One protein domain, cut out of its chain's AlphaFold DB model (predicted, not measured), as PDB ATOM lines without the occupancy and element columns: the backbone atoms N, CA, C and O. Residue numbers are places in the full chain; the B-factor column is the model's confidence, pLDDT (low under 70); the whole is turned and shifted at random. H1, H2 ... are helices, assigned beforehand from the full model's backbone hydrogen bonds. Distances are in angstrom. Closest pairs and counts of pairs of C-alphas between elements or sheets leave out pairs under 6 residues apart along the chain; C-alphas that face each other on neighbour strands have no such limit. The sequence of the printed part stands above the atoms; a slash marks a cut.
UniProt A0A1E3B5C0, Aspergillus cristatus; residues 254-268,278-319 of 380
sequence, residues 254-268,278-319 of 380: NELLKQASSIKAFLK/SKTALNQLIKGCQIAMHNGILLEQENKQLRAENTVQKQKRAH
ATOM      1  N   ASN A 254     -12.595   8.461  42.948       71.75
ATOM      2  CA  ASN A 254     -13.670   7.952  43.806       71.75
ATOM      3  C   ASN A 254     -14.965   8.765  43.650       71.75
ATOM      4  O   ASN A 254     -16.053   8.189  43.646       71.75
ATOM      5  N   GLU A 255     -14.873  10.084  43.478       73.50
ATOM      6  CA  GLU A 255     -16.015  10.941  43.129       73.50
ATOM      7  C   GLU A 255     -16.542  10.642  41.728       73.50
ATOM      8  O   GLU A 255     -17.748  10.439  41.567       73.50
ATOM      9  N   LEU A 256     -15.646  10.517  40.742       77.12
ATOM     10  CA  LEU A 256     -15.994  10.113  39.379       77.12
ATOM     11  C   LEU A 256     -16.771   8.785  39.379       77.12
ATOM     12  O   LEU A 256     -17.824   8.686  38.750       77.12
ATOM     13  N   LEU A 257     -16.307   7.779  40.131       74.69
ATOM     14  CA  LEU A 257     -16.991   6.488  40.268       74.69
ATOM     15  C   LEU A 257     -18.350   6.592  40.977       74.69
ATOM     16  O   LEU A 257     -19.306   5.940  40.540       74.69
ATOM     17  N   LYS A 258     -18.472   7.409  42.030       74.31
ATOM     18  CA  LYS A 258     -19.752   7.649  42.723       74.31
ATOM     19  C   LYS A 258     -20.773   8.291  41.776       74.31
ATOM     20  O   LYS A 258     -21.868   7.757  41.614       74.31
ATOM     21  N   GLN A 259     -20.397   9.365  41.081       73.00
ATOM     22  CA  GLN A 259     -21.282  10.048  40.128       73.00
ATOM     23  C   GLN A 259     -21.645   9.161  38.931       73.00
ATOM     24  O   GLN A 259     -22.820   9.051  38.578       73.00
ATOM     25  N   ALA A 260     -20.667   8.460  38.352       74.69
ATOM     26  CA  ALA A 260     -20.888   7.495  37.279       74.69
ATOM     27  C   ALA A 260     -21.868   6.381  37.681       74.69
ATOM     28  O   ALA A 260     -22.658   5.928  36.850       74.69
ATOM     29  N   SER A 261     -21.831   5.941  38.941       75.38
ATOM     30  CA  SER A 261     -22.766   4.947  39.478       75.38
ATOM     31  C   SER A 261     -24.188   5.508  39.572       75.38
ATOM     32  O   SER A 261     -25.124   4.852  39.113       75.38
ATOM     33  N   SER A 262     -24.351   6.740  40.067       68.81
ATOM     34  CA  SER A 262     -25.652   7.421  40.123       68.81
ATOM     35  C   SER A 262     -26.249   7.647  38.732       68.81
ATOM     36  O   SER A 262     -27.391   7.262  38.488       68.81
ATOM     37  N   ILE A 263     -25.476   8.177  37.777       69.00
ATOM     38  CA  ILE A 263     -25.934   8.406  36.392       69.00
ATOM     39  C   ILE A 263     -26.398   7.087  35.745       69.00
ATOM     40  O   ILE A 263     -27.458   7.034  35.120       69.00
ATOM     41  N   LYS A 264     -25.663   5.984  35.955       71.62
ATOM     42  CA  LYS A 264     -26.054   4.645  35.472       71.62
ATOM     43  C   LYS A 264     -27.326   4.101  36.135       71.62
ATOM     44  O   LYS A 264     -28.012   3.293  35.510       71.62
ATOM     45  N   ALA A 265     -27.650   4.519  37.360       68.56
ATOM     46  CA  ALA A 265     -28.901   4.161  38.027       68.56
ATOM     47  C   ALA A 265     -30.098   4.935  37.441       68.56
ATOM     48  O   ALA A 265     -31.088   4.311  37.062       68.56
ATOM     49  N   PHE A 266     -29.983   6.256  37.253       61.09
ATOM     50  CA  PHE A 266     -31.046   7.059  36.626       61.09
ATOM     51  C   PHE A 266     -31.338   6.631  35.182       61.09
ATOM     52  O   PHE A 266     -32.500   6.513  34.792       61.09
ATOM     53  N   LEU A 267     -30.300   6.316  34.396       63.47
ATOM     54  CA  LEU A 267     -30.472   5.816  33.027       63.47
ATOM     55  C   LEU A 267     -31.144   4.431  32.966       63.47
ATOM     56  O   LEU A 267     -31.785   4.125  31.968       63.47
ATOM     57  N   LYS A 268     -31.056   3.608  34.023       64.44
ATOM     58  CA  LYS A 268     -31.855   2.372  34.125       64.44
ATOM     59  C   LYS A 268     -33.338   2.654  34.381       64.44
ATOM     60  O   LYS A 268     -34.172   1.940  33.843       64.44
ATOM     61  N   SER A 278     -25.267   4.623  23.311       61.97
ATOM     62  CA  SER A 278     -25.035   5.694  24.292       61.97
ATOM     63  C   SER A 278     -24.553   5.173  25.653       61.97
ATOM     64  O   SER A 278     -23.739   5.813  26.319       61.97
ATOM     65  N   LYS A 279     -25.000   3.979  26.067       68.19
ATOM     66  CA  LYS A 279     -24.549   3.304  27.297       68.19
ATOM     67  C   LYS A 279     -23.105   2.808  27.170       68.19
ATOM     68  O   LYS A 279     -22.365   2.824  28.154       68.19
ATOM     69  N   THR A 280     -22.691   2.386  25.977       66.81
ATOM     70  CA  THR A 280     -21.304   2.001  25.676       66.81
ATOM     71  C   THR A 280     -20.402   3.233  25.630       66.81
ATOM     72  O   THR A 280     -19.393   3.252  26.335       66.81
ATOM     73  N   ALA A 281     -20.822   4.294  24.933       69.44
ATOM     74  CA  ALA A 281     -20.112   5.574  24.878       69.44
ATOM     75  C   ALA A 281     -19.902   6.185  26.277       69.44
ATOM     76  O   ALA A 281     -18.786   6.563  26.628       69.44
ATOM     77  N   LEU A 282     -20.932   6.187  27.134       75.12
ATOM     78  CA  LEU A 282     -20.809   6.648  28.522       75.12
ATOM     79  C   LEU A 282     -19.796   5.814  29.327       75.12
ATOM     80  O   LEU A 282     -19.000   6.370  30.082       75.12
ATOM     81  N   ASN A 283     -19.785   4.485  29.168       73.75
ATOM     82  CA  ASN A 283     -18.787   3.630  29.824       73.75
ATOM     83  C   ASN A 283     -17.358   3.907  29.321       73.75
ATOM     84  O   ASN A 283     -16.428   3.900  30.128       73.75
ATOM     85  N   GLN A 284     -17.185   4.161  28.021       73.06
ATOM     86  CA  GLN A 284     -15.897   4.533  27.428       73.06
ATOM     87  C   GLN A 284     -15.413   5.892  27.950       73.06
ATOM     88  O   GLN A 284     -14.261   5.992  28.363       73.06
ATOM     89  N   LEU A 285     -16.294   6.897  28.028       78.75
ATOM     90  CA  LEU A 285     -15.976   8.227  28.558       78.75
ATOM     91  C   LEU A 285     -15.550   8.160  30.032       78.75
ATOM     92  O   LEU A 285     -14.492   8.676  30.382       78.75
ATOM     93  N   ILE A 286     -16.298   7.438  30.878       76.19
ATOM     94  CA  ILE A 286     -15.920   7.216  32.287       76.19
ATOM     95  C   ILE A 286     -14.534   6.564  32.381       76.19
ATOM     96  O   ILE A 286     -13.697   7.022  33.159       76.19
ATOM     97  N   LYS A 287     -14.264   5.531  31.571       74.44
ATOM     98  CA  LYS A 287     -12.958   4.858  31.547       74.44
ATOM     99  C   LYS A 287     -11.839   5.792  31.064       74.44
ATOM    100  O   LYS A 287     -10.742   5.739  31.615       74.44
ATOM    101  N   GLY A 288     -12.113   6.666  30.095       73.38
ATOM    102  CA  GLY A 288     -11.194   7.714  29.643       73.38
ATOM    103  C   GLY A 288     -10.828   8.686  30.766       73.38
ATOM    104  O   GLY A 288      -9.646   8.898  31.026       73.38
ATOM    105  N   CYS A 289     -11.821   9.191  31.505       77.00
ATOM    106  CA  CYS A 289     -11.593  10.046  32.673       77.00
ATOM    107  C   CYS A 289     -10.788   9.335  33.776       77.00
ATOM    108  O   CYS A 289      -9.876   9.934  34.340       77.00
ATOM    109  N   GLN A 290     -11.058   8.050  34.052       76.62
ATOM    110  CA  GLN A 290     -10.262   7.264  35.009       76.62
ATOM    111  C   GLN A 290      -8.794   7.139  34.576       76.62
ATOM    112  O   GLN A 290      -7.900   7.323  35.399       76.62
ATOM    113  N   ILE A 291      -8.537   6.852  33.294       74.19
ATOM    114  CA  ILE A 291      -7.174   6.762  32.745       74.19
ATOM    115  C   ILE A 291      -6.468   8.120  32.845       74.19
ATOM    116  O   ILE A 291      -5.347   8.177  33.337       74.19
ATOM    117  N   ALA A 292      -7.128   9.216  32.460       79.00
ATOM    118  CA  ALA A 292      -6.559  10.560  32.551       79.00
ATOM    119  C   ALA A 292      -6.195  10.949  33.998       79.00
ATOM    120  O   ALA A 292      -5.091  11.433  34.241       79.00
ATOM    121  N   MET A 293      -7.077  10.675  34.966       76.12
ATOM    122  CA  MET A 293      -6.822  10.946  36.387       76.12
ATOM    123  C   MET A 293      -5.672  10.102  36.956       76.12
ATOM    124  O   MET A 293      -4.828  10.633  37.674       76.12
ATOM    125  N   HIS A 294      -5.601   8.807  36.628       77.88
ATOM    126  CA  HIS A 294      -4.485   7.960  37.063       77.88
ATOM    127  C   HIS A 294      -3.156   8.389  36.426       77.88
ATOM    128  O   HIS A 294      -2.152   8.475  37.129       77.88
ATOM    129  N   ASN A 295      -3.155   8.720  35.132       76.44
ATOM    130  CA  ASN A 295      -1.966   9.216  34.445       76.44
ATOM    131  C   ASN A 295      -1.484  10.546  35.045       76.44
ATOM    132  O   ASN A 295      -0.284  10.712  35.222       76.44
ATOM    133  N   GLY A 296      -2.391  11.461  35.408       79.81
ATOM    134  CA  GLY A 296      -2.037  12.726  36.065       79.81
ATOM    135  C   GLY A 296      -1.292  12.526  37.389       79.81
ATOM    136  O   GLY A 296      -0.221  13.094  37.575       79.81
ATOM    137  N   ILE A 297      -1.809  11.654  38.264       75.31
ATOM    138  CA  ILE A 297      -1.178  11.326  39.558       75.31
ATOM    139  C   ILE A 297       0.214  10.700  39.355       75.31
ATOM    140  O   ILE A 297       1.165  11.061  40.046       75.31
ATOM    141  N   LEU A 298       0.347   9.781  38.391       72.69
ATOM    142  CA  LEU A 298       1.629   9.143  38.077       72.69
ATOM    143  C   LEU A 298       2.649  10.153  37.527       72.69
ATOM    144  O   LEU A 298       3.782  10.178  37.999       72.69
ATOM    145  N   LEU A 299       2.239  11.022  36.596       78.88
ATOM    146  CA  LEU A 299       3.091  12.061  36.001       78.88
ATOM    147  C   LEU A 299       3.533  13.128  37.012       78.88
ATOM    148  O   LEU A 299       4.637  13.663  36.887       78.88
ATOM    149  N   GLU A 300       2.702  13.446  38.011       79.75
ATOM    150  CA  GLU A 300       3.063  14.343  39.115       79.75
ATOM    151  C   GLU A 300       4.117  13.703  40.032       79.75
ATOM    152  O   GLU A 300       5.139  14.328  40.339       79.75
ATOM    153  N   GLN A 301       3.917  12.437  40.418       79.69
ATOM    154  CA  GLN A 301       4.880  11.684  41.223       79.69
ATOM    155  C   GLN A 301       6.224  11.518  40.492       79.69
ATOM    156  O   GLN A 301       7.280  11.758  41.083       79.69
ATOM    157  N   GLU A 302       6.185  11.183  39.202       74.19
ATOM    158  CA  GLU A 302       7.354  11.069  38.328       74.19
ATOM    159  C   GLU A 302       8.083  12.417  38.185       74.19
ATOM    160  O   GLU A 302       9.296  12.477  38.375       74.19
ATOM    161  N   ASN A 303       7.362  13.532  37.978       79.88
ATOM    162  CA  ASN A 303       7.959  14.878  37.977       79.88
ATOM    163  C   ASN A 303       8.668  15.204  39.296       79.88
ATOM    164  O   ASN A 303       9.741  15.813  39.288       79.88
ATOM    165  N   LYS A 304       8.070  14.833  40.433       84.38
ATOM    166  CA  LYS A 304       8.643  15.092  41.758       84.38
ATOM    167  C   LYS A 304       9.947  14.314  41.965       84.38
ATOM    168  O   LYS A 304      10.919  14.896  42.447       84.38
ATOM    169  N   GLN A 305       9.988  13.046  41.552       72.94
ATOM    170  CA  GLN A 305      11.194  12.211  41.604       72.94
ATOM    171  C   GLN A 305      12.274  12.726  40.633       72.94
ATOM    172  O   GLN A 305      13.390  13.017  41.063       72.94
ATOM    173  N   LEU A 306      11.916  12.989  39.369       77.56
ATOM    174  CA  LEU A 306      12.810  13.566  38.352       77.56
ATOM    175  C   LEU A 306      13.462  14.881  38.802       77.56
ATOM    176  O   LEU A 306      14.641  15.108  38.525       77.56
ATOM    177  N   ARG A 307      12.727  15.763  39.493       80.31
ATOM    178  CA  ARG A 307      13.273  17.033  40.010       80.31
ATOM    179  C   ARG A 307      14.292  16.809  41.129       80.31
ATOM    180  O   ARG A 307      15.354  17.426  41.082       80.31
ATOM    181  N   ALA A 308      14.004  15.911  42.073       77.81
ATOM    182  CA  ALA A 308      14.923  15.560  43.159       77.81
ATOM    183  C   ALA A 308      16.213  14.897  42.633       77.81
ATOM    184  O   ALA A 308      17.322  15.273  43.025       77.81
ATOM    185  N   GLU A 309      16.095  13.978  41.673       69.38
ATOM    186  CA  GLU A 309      17.259  13.356  41.031       69.38
ATOM    187  C   GLU A 309      18.069  14.354  40.197       69.38
ATOM    188  O   GLU A 309      19.298  14.308  40.215       69.38
ATOM    189  N   ASN A 310      17.423  15.321  39.534       75.81
ATOM    190  CA  ASN A 310      18.133  16.398  38.843       75.81
ATOM    191  C   ASN A 310      18.920  17.305  39.803       75.81
ATOM    192  O   ASN A 310      20.011  17.748  39.439       75.81
ATOM    193  N   THR A 311      18.432  17.572  41.022       76.69
ATOM    194  CA  THR A 311      19.240  18.292  42.025       76.69
ATOM    195  C   THR A 311      20.460  17.482  42.472       76.69
ATOM    196  O   THR A 311      21.567  18.022  42.464       76.69
ATOM    197  N   VAL A 312      20.307  16.174  42.714       72.88
ATOM    198  CA  VAL A 312      21.432  15.281  43.059       72.88
ATOM    199  C   VAL A 312      22.433  15.154  41.901       72.88
ATOM    200  O   VAL A 312      23.644  15.202  42.118       72.88
ATOM    201  N   GLN A 313      21.974  15.054  40.648       69.00
ATOM    202  CA  GLN A 313      22.872  15.052  39.486       69.00
ATOM    203  C   GLN A 313      23.634  16.375  39.324       69.00
ATOM    204  O   GLN A 313      24.796  16.346  38.924       69.00
ATOM    205  N   LYS A 314      23.022  17.526  39.633       74.31
ATOM    206  CA  LYS A 314      23.719  18.824  39.610       74.31
ATOM    207  C   LYS A 314      24.811  18.894  40.678       74.31
ATOM    208  O   LYS A 314      25.917  19.310  40.352       74.31
ATOM    209  N   GLN A 315      24.535  18.422  41.895       72.12
ATOM    210  CA  GLN A 315      25.531  18.335  42.972       72.12
ATOM    211  C   GLN A 315      26.712  17.434  42.572       72.12
ATOM    212  O   GLN A 315      27.856  17.874  42.628       72.12
ATOM    213  N   LYS A 316      26.449  16.228  42.043       64.50
ATOM    214  CA  LYS A 316      27.500  15.316  41.543       64.50
ATOM    215  C   LYS A 316      28.393  15.942  40.465       64.50
ATOM    216  O   LYS A 316      29.589  15.685  40.450       64.50
ATOM    217  N   ARG A 317      27.832  16.761  39.565       69.88
ATOM    218  CA  ARG A 317      28.591  17.453  38.499       69.88
ATOM    219  C   ARG A 317      29.417  18.644  39.000       69.88
ATOM    220  O   ARG A 317      30.260  19.122  38.250       69.88
ATOM    221  N   ALA A 318      29.169  19.123  40.218       68.50
ATOM    222  CA  ALA A 318      29.926  20.199  40.853       68.50
ATOM    223  C   ALA A 318      31.043  19.687  41.786       68.50
ATOM    224  O   ALA A 318      31.835  20.489  42.274       68.50
ATOM    225  N   HIS A 319      31.112  18.376  42.048       63.97
ATOM    226  CA  HIS A 319      32.089  17.806  42.974       63.97
ATOM    227  C   HIS A 319      33.481  17.674  42.344       63.97
ATOM    228  O   HIS A 319      33.627  17.230  41.204       63.97
TER     229      HIS A 319
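AT A GLANCE: This is residues 254 to 268 and 278 to 319 of the 380 residues of a protein of Aspergillus cristatus (UniProt A0A1E3B5C0). One long helix, H2, makes the length of this model, and a much shorter helix, H1, runs back beside its first part. Residues 294 to 319, of which 294 to 318 belong to H2, stick out past H1 as a single free arm. You have 57 printed residues, with two named helices in the order H1, H2, no named strand, and the class all helix. The whole is extended, with a radius of gyration of the C-alphas of 19.7 A and spans of 66 by 18 by 5 A.

IN THESE COORDINATES: Find C-alpha 254 at (-13.670, 7.952, 43.806), where H1, residues 254 to 268, begins; it runs 21.3 A to C-alpha 268 at (-31.855, 2.372, 34.125). After the cut, look at C-alpha 278, at (-25.035, 5.694, 24.292). There H2, residues 278 to 318, begins, and it runs 59.2 A to C-alpha 318 at (29.926, 20.199, 40.853).

HOW THE PARTS SIT: H1 and H2 only just touch, with 3 pairs of C-alphas within 8 A. Look at the closest pair, the C-alphas of Ala 260 and Ile 286, 7.0 A apart. H1 touches H2 with residues 256 to 260 alone, and H2 touches H1 with residues 286 to 290 alone. The two helices run opposite ways at a shallow tilt of 8 degrees. In H1 and H2 every O i to N i+4 pair is within hydrogen-bond range.

THE WHOLE: The two C-alphas farthest apart, those of Lys 268 and His 319, are 66.4 A apart. Without the stretch that stands free, the body has 31 residues and spans 26 by 19 by 5 A. Residues 269 to 277 are not printed, and across this cut, which is the link from H1 to H2, C-alphas 268 and 278 are 12.4 A apart. The mean pLDDT of the printed part is 73.3, and 16 residues are under 70, among them residues 265 to 268, 278 to 281 and 316 to 319.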